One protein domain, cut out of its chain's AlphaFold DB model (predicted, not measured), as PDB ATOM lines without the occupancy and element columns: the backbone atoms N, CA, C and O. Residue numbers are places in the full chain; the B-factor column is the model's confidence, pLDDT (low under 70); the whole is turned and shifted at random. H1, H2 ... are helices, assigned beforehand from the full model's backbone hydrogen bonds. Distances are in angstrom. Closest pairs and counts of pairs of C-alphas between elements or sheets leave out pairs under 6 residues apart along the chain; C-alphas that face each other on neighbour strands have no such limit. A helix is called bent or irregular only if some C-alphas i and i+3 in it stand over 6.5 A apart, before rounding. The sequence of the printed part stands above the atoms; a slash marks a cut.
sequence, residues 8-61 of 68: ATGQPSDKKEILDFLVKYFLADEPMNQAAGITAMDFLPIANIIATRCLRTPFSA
ATOM      1  N   ALA A   8     217.443 414.565 459.784       95.12
ATOM      2  CA  ALA A   8     218.418 414.097 458.803       95.12
ATOM      3  C   ALA A   8     218.134 412.653 458.378       95.12
ATOM      4  O   ALA A   8     217.485 411.895 459.098       95.12
ATOM      5  N   THR A   9     218.645 412.253 457.213       96.94
ATOM      6  CA  THR A   9     218.625 410.848 456.789       96.94
ATOM      7  C   THR A   9     219.484 410.014 457.732       96.94
ATOM      8  O   THR A   9     220.667 410.312 457.915       96.94
ATOM      9  N   GLY A  10     218.900 408.953 458.284       95.75
ATOM     10  CA  GLY A  10     219.580 408.038 459.190       95.75
ATOM     11  C   GLY A  10     220.781 407.367 458.533       95.75
ATOM     12  O   GLY A  10     220.723 406.935 457.381       95.75
ATOM     13  N   GLN A  11     221.868 407.284 459.287       96.12
ATOM     14  CA  GLN A  11     223.134 406.688 458.888       96.12
ATOM     15  C   GLN A  11     223.389 405.389 459.663       96.12
ATOM     16  O   GLN A  11     222.920 405.235 460.791       96.12
ATOM     17  N   PRO A  12     224.208 404.460 459.137       96.19
ATOM     18  CA  PRO A  12     224.608 403.265 459.881       96.19
ATOM     19  C   PRO A  12     225.238 403.556 461.255       96.19
ATOM     20  O   PRO A  12     225.110 402.739 462.167       96.19
ATOM     21  N   SER A  13     225.892 404.714 461.419       96.12
ATOM     22  CA  SER A  13     226.463 405.180 462.692       96.12
ATOM     23  C   SER A  13     225.409 405.468 463.764       96.12
ATOM     24  O   SER A  13     225.699 405.314 464.946       96.12
ATOM     25  N   ASP A  14     224.182 405.808 463.365       96.50
ATOM     26  CA  ASP A  14     223.083 406.134 464.281       96.50
ATOM     27  C   ASP A  14     222.481 404.881 464.934       96.50
ATOM     28  O   ASP A  14     221.670 404.970 465.853       96.50
ATOM     29  N   LYS A  15     222.865 403.682 464.471       96.88
ATOM     30  CA  LYS A  15     222.213 402.426 464.854       96.88
ATOM     31  C   LYS A  15     222.135 402.231 466.364       96.88
ATOM     32  O   LYS A  15     221.105 401.785 466.857       96.88
ATOM     33  N   LYS A  16     223.216 402.519 467.093       97.62
ATOM     34  CA  LYS A  16     223.240 402.317 468.546       97.62
ATOM     35  C   LYS A  16     222.217 403.224 469.240       97.62
ATOM     36  O   LYS A  16     221.400 402.724 469.999       97.62
ATOM     37  N   GLU A  17     222.245 404.517 468.931       96.50
ATOM     38  CA  GLU A  17     221.314 405.518 469.467       96.50
ATOM     39  C   GLU A  17     219.857 405.144 469.161       96.50
ATOM     40  O   GLU A  17     219.008 405.174 470.046       96.50
ATOM     41  N   ILE A  18     219.580 404.706 467.930       97.19
ATOM     42  CA  ILE A  18     218.241 404.280 467.510       97.19
ATOM     43  C   ILE A  18     217.775 403.050 468.292       97.19
ATOM     44  O   ILE A  18     216.629 403.010 468.731       97.19
ATOM     45  N   LEU A  19     218.630 402.039 468.480       97.94
ATOM     46  CA  LEU A  19     218.258 400.853 469.256       97.94
ATOM     47  C   LEU A  19     217.972 401.208 470.716       97.94
ATOM     48  O   LEU A  19     216.970 400.747 471.259       97.94
ATOM     49  N   ASP A  20     218.800 402.063 471.316       97.06
ATOM     50  CA  ASP A  20     218.595 402.542 472.683       97.06
ATOM     51  C   ASP A  20     217.266 403.319 472.795       97.06
ATOM     52  O   ASP A  20     216.485 403.089 473.719       97.06
ATOM     53  N   PHE A  21     216.956 404.173 471.814       96.81
ATOM     54  CA  PHE A  21     215.693 404.913 471.737       96.81
ATOM     55  C   PHE A  21     214.479 403.982 471.607       96.81
ATOM     56  O   PHE A  21     213.486 404.139 472.321       96.81
ATOM     57  N   LEU A  22     214.551 402.985 470.720       97.50
ATOM     58  CA  LEU A  22     213.467 402.029 470.499       97.50
ATOM     59  C   LEU A  22     213.212 401.157 471.733       97.50
ATOM     60  O   LEU A  22     212.060 400.927 472.078       97.50
ATOM     61  N   VAL A  23     214.256 400.705 472.430       96.44
ATOM     62  CA  VAL A  23     214.091 399.957 473.687       96.44
ATOM     63  C   VAL A  23     213.492 400.837 474.778       96.44
ATOM     64  O   VAL A  23     212.646 400.373 475.536       96.44
ATOM     65  N   LYS A  24     213.912 402.102 474.863       96.25
ATOM     66  CA  LYS A  24     213.441 403.013 475.908       96.25
ATOM     67  C   LYS A  24     211.972 403.398 475.741       96.25
ATOM     68  O   LYS A  24     211.268 403.470 476.742       96.25
ATOM     69  N   TYR A  25     211.532 403.662 474.512       96.81
ATOM     70  CA  TYR A  25     210.203 404.224 474.254       96.81
ATOM     71  C   TYR A  25     209.298 403.264 473.481       96.81
ATOM     72  O   TYR A  25     208.212 402.928 473.937       96.81
ATOM     73  N   PHE A  26     209.741 402.756 472.329       97.19
ATOM     74  CA  PHE A  26     208.878 401.954 471.455       97.19
ATOM     75  C   PHE A  26     208.512 400.588 472.052       97.19
ATOM     76  O   PHE A  26     207.364 400.165 471.972       97.19
ATOM     77  N   LEU A  27     209.467 399.897 472.675       96.94
ATOM     78  CA  LEU A  27     209.199 398.631 473.360       96.94
ATOM     79  C   LEU A  27     208.191 398.811 474.509       96.94
ATOM     80  O   LEU A  27     207.349 397.942 474.722       96.94
ATOM     81  N   ALA A  28     208.272 399.932 475.227       93.81
ATOM     82  CA  ALA A  28     207.395 400.230 476.353       93.81
ATOM     83  C   ALA A  28     205.988 400.665 475.912       93.81
ATOM     84  O   ALA A  28     205.017 400.254 476.538       93.81
ATOM     85  N   ASP A  29     205.861 401.437 474.833       96.75
ATOM     86  CA  ASP A  29     204.597 402.113 474.511       96.75
ATOM     87  C   ASP A  29     203.803 401.454 473.373       96.75
ATOM     88  O   ASP A  29     202.609 401.719 473.218       96.75
ATOM     89  N   GLU A  30     204.428 400.610 472.546       97.12
ATOM     90  CA  GLU A  30     203.737 400.010 471.405       97.12
ATOM     91  C   GLU A  30     202.699 398.955 471.870       97.12
ATOM     92  O   GLU A  30     203.049 398.027 472.612       97.12
ATOM     93  N   PRO A  31     201.415 399.067 471.460       97.50
ATOM     94  CA  PRO A  31     200.333 398.238 471.995       97.50
ATOM     95  C   PRO A  31     200.518 396.730 471.818       97.50
ATOM     96  O   PRO A  31     200.121 395.967 472.698       97.50
ATOM     97  N   MET A  32     201.096 396.279 470.701       97.00
ATOM     98  CA  MET A  32     201.300 394.851 470.448       97.00
ATOM     99  C   MET A  32     202.430 394.275 471.302       97.00
ATOM    100  O   MET A  32     202.277 393.173 471.827       97.00
ATOM    101  N   ASN A  33     203.520 395.018 471.506       96.69
ATOM    102  CA  ASN A  33     204.592 394.657 472.429       96.69
ATOM    103  C   ASN A  33     204.044 394.491 473.852       96.69
ATOM    104  O   ASN A  33     204.340 393.488 474.504       96.69
ATOM    105  N   GLN A  34     203.190 395.421 474.296       96.06
ATOM    106  CA  GLN A  34     202.516 395.345 475.596       96.06
ATOM    107  C   GLN A  34     201.569 394.142 475.687       96.06
ATOM    108  O   GLN A  34     201.652 393.356 476.629       96.06
ATOM    109  N   ALA A  35     200.699 393.956 474.691       97.75
ATOM    110  CA  ALA A  35     199.727 392.864 474.678       97.75
ATOM    111  C   ALA A  35     200.387 391.474 474.645       97.75
ATOM    112  O   ALA A  35     199.853 390.528 475.223       97.75
ATOM    113  N   ALA A  36     201.538 391.346 473.982       97.00
ATOM    114  CA  ALA A  36     202.284 390.095 473.875       97.00
ATOM    115  C   ALA A  36     203.335 389.896 474.985       97.00
ATOM    116  O   ALA A  36     203.965 388.841 475.027       97.00
ATOM    117  N   GLY A  37     203.528 390.871 475.883       96.88
ATOM    118  CA  GLY A  37     204.530 390.793 476.951       96.88
ATOM    119  C   GLY A  37     205.968 390.712 476.430       96.88
ATOM    120  O   GLY A  37     206.795 390.015 477.019       96.88
ATOM    121  N   ILE A  38     206.259 391.382 475.310       97.56
ATOM    122  CA  ILE A  38     207.571 391.345 474.656       97.56
ATOM    123  C   ILE A  38     208.626 391.958 475.573       97.56
ATOM    124  O   ILE A  38     208.479 393.078 476.063       97.56
ATOM    125  N   THR A  39     209.724 391.235 475.782       96.50
ATOM    126  CA  THR A  39     210.853 391.721 476.579       96.50
ATOM    127  C   THR A  39     211.956 392.293 475.693       96.50
ATOM    128  O   THR A  39     212.006 392.073 474.481       96.50
ATOM    129  N   ALA A  40     212.923 392.983 476.303       95.56
ATOM    130  CA  ALA A  40     214.107 393.449 475.584       95.56
ATOM    131  C   ALA A  40     214.915 392.294 474.958       95.56
ATOM    132  O   ALA A  40     215.519 392.491 473.903       95.56
ATOM    133  N   MET A  41     214.905 391.097 475.568       96.69
ATOM    134  CA  MET A  41     215.587 389.916 475.021       96.69
ATOM    135  C   MET A  41     214.946 389.436 473.713       96.69
ATOM    136  O   MET A  41     215.666 388.996 472.819       96.69
ATOM    137  N   ASP A  42     213.627 389.577 473.578       96.44
ATOM    138  CA  ASP A  42     212.888 389.206 472.366       96.44
ATOM    139  C   ASP A  42     213.000 390.297 471.289       96.44
ATOM    140  O   ASP A  42     213.183 390.020 470.102       96.44
ATOM    141  N   PHE A  43     212.928 391.561 471.713       97.19
ATOM    142  CA  PHE A  43     212.877 392.724 470.830       97.19
ATOM    143  C   PHE A  43     214.221 393.053 470.169       97.19
ATOM    144  O   PHE A  43     214.286 393.281 468.957       97.19
ATOM    145  N   LEU A  44     215.312 393.086 470.946       97.12
ATOM    146  CA  LEU A  44     216.617 393.579 470.488       97.12
ATOM    147  C   LEU A  44     217.186 392.838 469.266       97.12
ATOM    148  O   LEU A  44     217.679 393.516 468.356       97.12
ATOM    149  N   PRO A  45     217.126 391.493 469.177       97.62
ATOM    150  CA  PRO A  45     217.605 390.777 467.998       97.62
ATOM    151  C   PRO A  45     216.881 391.212 466.717       97.62
ATOM    152  O   PRO A  45     217.525 391.454 465.692       97.62
ATOM    153  N   ILE A  46     215.557 391.372 466.789       96.44
ATOM    154  CA  ILE A  46     214.710 391.770 465.658       96.44
ATOM    155  C   ILE A  46     214.985 393.228 465.287       96.44
ATOM    156  O   ILE A  46     215.289 393.526 464.128       96.44
ATOM    157  N   ALA A  47     214.962 394.128 466.274       97.19
ATOM    158  CA  ALA A  47     215.227 395.547 466.075       97.19
ATOM    159  C   ALA A  47     216.612 395.789 465.455       97.19
ATOM    160  O   ALA A  47     216.738 396.577 464.518       97.19
ATOM    161  N   ASN A  48     217.649 395.064 465.891       97.56
ATOM    162  CA  ASN A  48     218.994 395.184 465.323       97.56
ATOM    163  C   ASN A  48     219.057 394.739 463.852       97.56
ATOM    164  O   ASN A  48     219.736 395.391 463.053       97.56
ATOM    165  N   ILE A  49     218.357 393.663 463.472       97.44
ATOM    166  CA  ILE A  49     218.288 393.216 462.071       97.44
ATOM    167  C   ILE A  49     217.580 394.269 461.215       97.44
ATOM    168  O   ILE A  49     218.091 394.632 460.151       97.44
ATOM    169  N   ILE A  50     216.437 394.776 461.684       96.00
ATOM    170  CA  ILE A  50     215.652 395.796 460.980       96.00
ATOM    171  C   ILE A  50     216.479 397.073 460.825       96.00
ATOM    172  O   ILE A  50     216.726 397.488 459.696       96.00
ATOM    173  N   ALA A  51     217.006 397.635 461.915       95.88
ATOM    174  CA  ALA A  51     217.810 398.855 461.879       95.88
ATOM    175  C   ALA A  51     219.036 398.711 460.963       95.88
ATOM    176  O   ALA A  51     219.326 399.600 460.167       95.88
ATOM    177  N   THR A  52     219.719 397.560 460.993       95.12
ATOM    178  CA  THR A  52     220.866 397.297 460.106       95.12
ATOM    179  C   THR A  52     220.474 397.315 458.626       95.12
ATOM    180  O   THR A  52     221.266 397.758 457.795       95.12
ATOM    181  N   ARG A  53     219.282 396.824 458.269       94.88
ATOM    182  CA  ARG A  53     218.786 396.848 456.883       94.88
ATOM    183  C   ARG A  53     218.291 398.236 456.495       94.88
ATOM    184  O   ARG A  53     218.653 398.720 455.428       94.88
ATOM    185  N   CYS A  54     217.508 398.872 457.360       95.38
ATOM    186  CA  CYS A  54     216.893 400.163 457.091       95.38
ATOM    187  C   CYS A  54     217.929 401.273 456.925       95.38
ATOM    188  O   CYS A  54     217.844 402.033 455.974       95.38
ATOM    189  N   LEU A  55     218.967 401.306 457.764       95.31
ATOM    190  CA  LEU A  55     219.995 402.353 457.716       95.31
ATOM    191  C   LEU A  55     220.990 402.208 456.552       95.31
ATOM    192  O   LEU A  55     221.818 403.089 456.344       95.31
ATOM    193  N   ARG A  56     220.945 401.108 455.786       93.06
ATOM    194  CA  ARG A  56     221.745 400.960 454.551       93.06
ATOM    195  C   ARG A  56     221.110 401.645 453.347       93.06
ATOM    196  O   ARG A  56     221.788 401.852 452.346       93.06
ATOM    197  N   THR A  57     219.829 401.976 453.441       90.69
ATOM    198  CA  THR A  57     219.078 402.618 452.370       90.69
ATOM    199  C   THR A  57     218.579 403.966 452.892       90.69
ATOM    200  O   THR A  57     218.098 404.034 454.020       90.69
ATOM    201  N   PRO A  58     218.662 405.058 452.120       89.06
ATOM    202  CA  PRO A  58     218.363 406.401 452.617       89.06
ATOM    203  C   PRO A  58     216.848 406.680 452.709       89.06
ATOM    204  O   PRO A  58     216.349 407.606 452.080       89.06
ATOM    205  N   PHE A  59     216.100 405.865 453.463       91.50
ATOM    206  CA  PHE A  59     214.657 406.040 453.683       91.50
ATOM    207  C   PHE A  59     214.273 406.295 455.144       91.50
ATOM    208  O   PHE A  59     213.161 406.738 455.412       91.50
ATOM    209  N   SER A  60     215.155 406.000 456.100       95.62
ATOM    210  CA  SER A  60     214.920 406.321 457.508       95.62
ATOM    211  C   SER A  60     215.318 407.768 457.792       95.62
ATOM    212  O   SER A  60     216.353 408.228 457.314       95.62
ATOM    213  N   ALA A  61     214.522 408.471 458.596       96.38
ATOM    214  CA  ALA A  61     214.836 409.805 459.095       96.38
ATOM    215  C   ALA A  61     215.066 409.753 460.608       96.38
ATOM    216  O   ALA A  61     214.369 409.028 461.318       96.38
TER     217      ALA A  61
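What this domain is: This is residues 8 to 61 of the 68 residues of an uncharacterized protein of Strongylus vulgaris (UniProt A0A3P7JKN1). Two long helices, H1 and H3, run side by side and opposite ways at a steep tilt, and the short helix H2 makes the turn between them at one end of an elongated shape. The first and last printed residues, Ala 8 and Ala 61, both lie toward the other end, their C-alphas 5.6 A apart. The printed part has 54 residues with three named helices, in the order H1, H2, H3, and no named strand; its class is all helix. It is only just compact, close to loose, with a radius of gyration of the C-alphas of 11.6 A, and spans 32 by 18 by 15 A.

How they stand to each other: Start at Ala 8 and go on to H1, residues 12 to 29, which has a kink of 45 degrees near residue 22. After a tight link of one residue comes H2, residues 31 to 36. H1 and H2 only just touch, and only at the corner, with 3 pairs of C-alphas within 8 A; H1 touches H2 with residues 27 to 28 alone. Their closest C-alphas, those of Leu 27 and Asn 33, are 6.2 A apart, and their lines stand about perpendicular, at 76 degrees. A tight link of three residues then leads to H3, residues 40 to 54. H3 is apart from H2. H3 touches H1, and their closest C-alphas, those of Lys 15 and Ala 51, are 6.4 A apart. H1 and H3 run opposite ways at a steep tilt of 42 degrees. In H2 every O i to N i+4 pair is within hydrogen-bond range; in H1 it is 10 of 14 and in H3 9 of 11.

Where its parts are: Find C-alpha 12 at (224.608, 403.265, 459.881); from there H1 runs 24.8 A to C-alpha 29. It is irregular: C-alphas 13 and 16 are 7.3 A apart. H2 begins at C-alpha 31, at (200.333, 398.238, 471.995), and ends at C-alpha 36. H3 runs 19.9 A from C-alpha 40 to C-alpha 54 at (216.893, 400.163, 457.091). It is irregular, but only just: C-alphas 42 and 45 are 6.6 A apart.

The domain as a whole: Look at Ala 8 and Gly 37 for the two C-alphas farthest apart, 32.6 A. The printed part has no cut, and both links between its helices are tight. The mean pLDDT of the printed part is 96.2, and no printed residue is under 70.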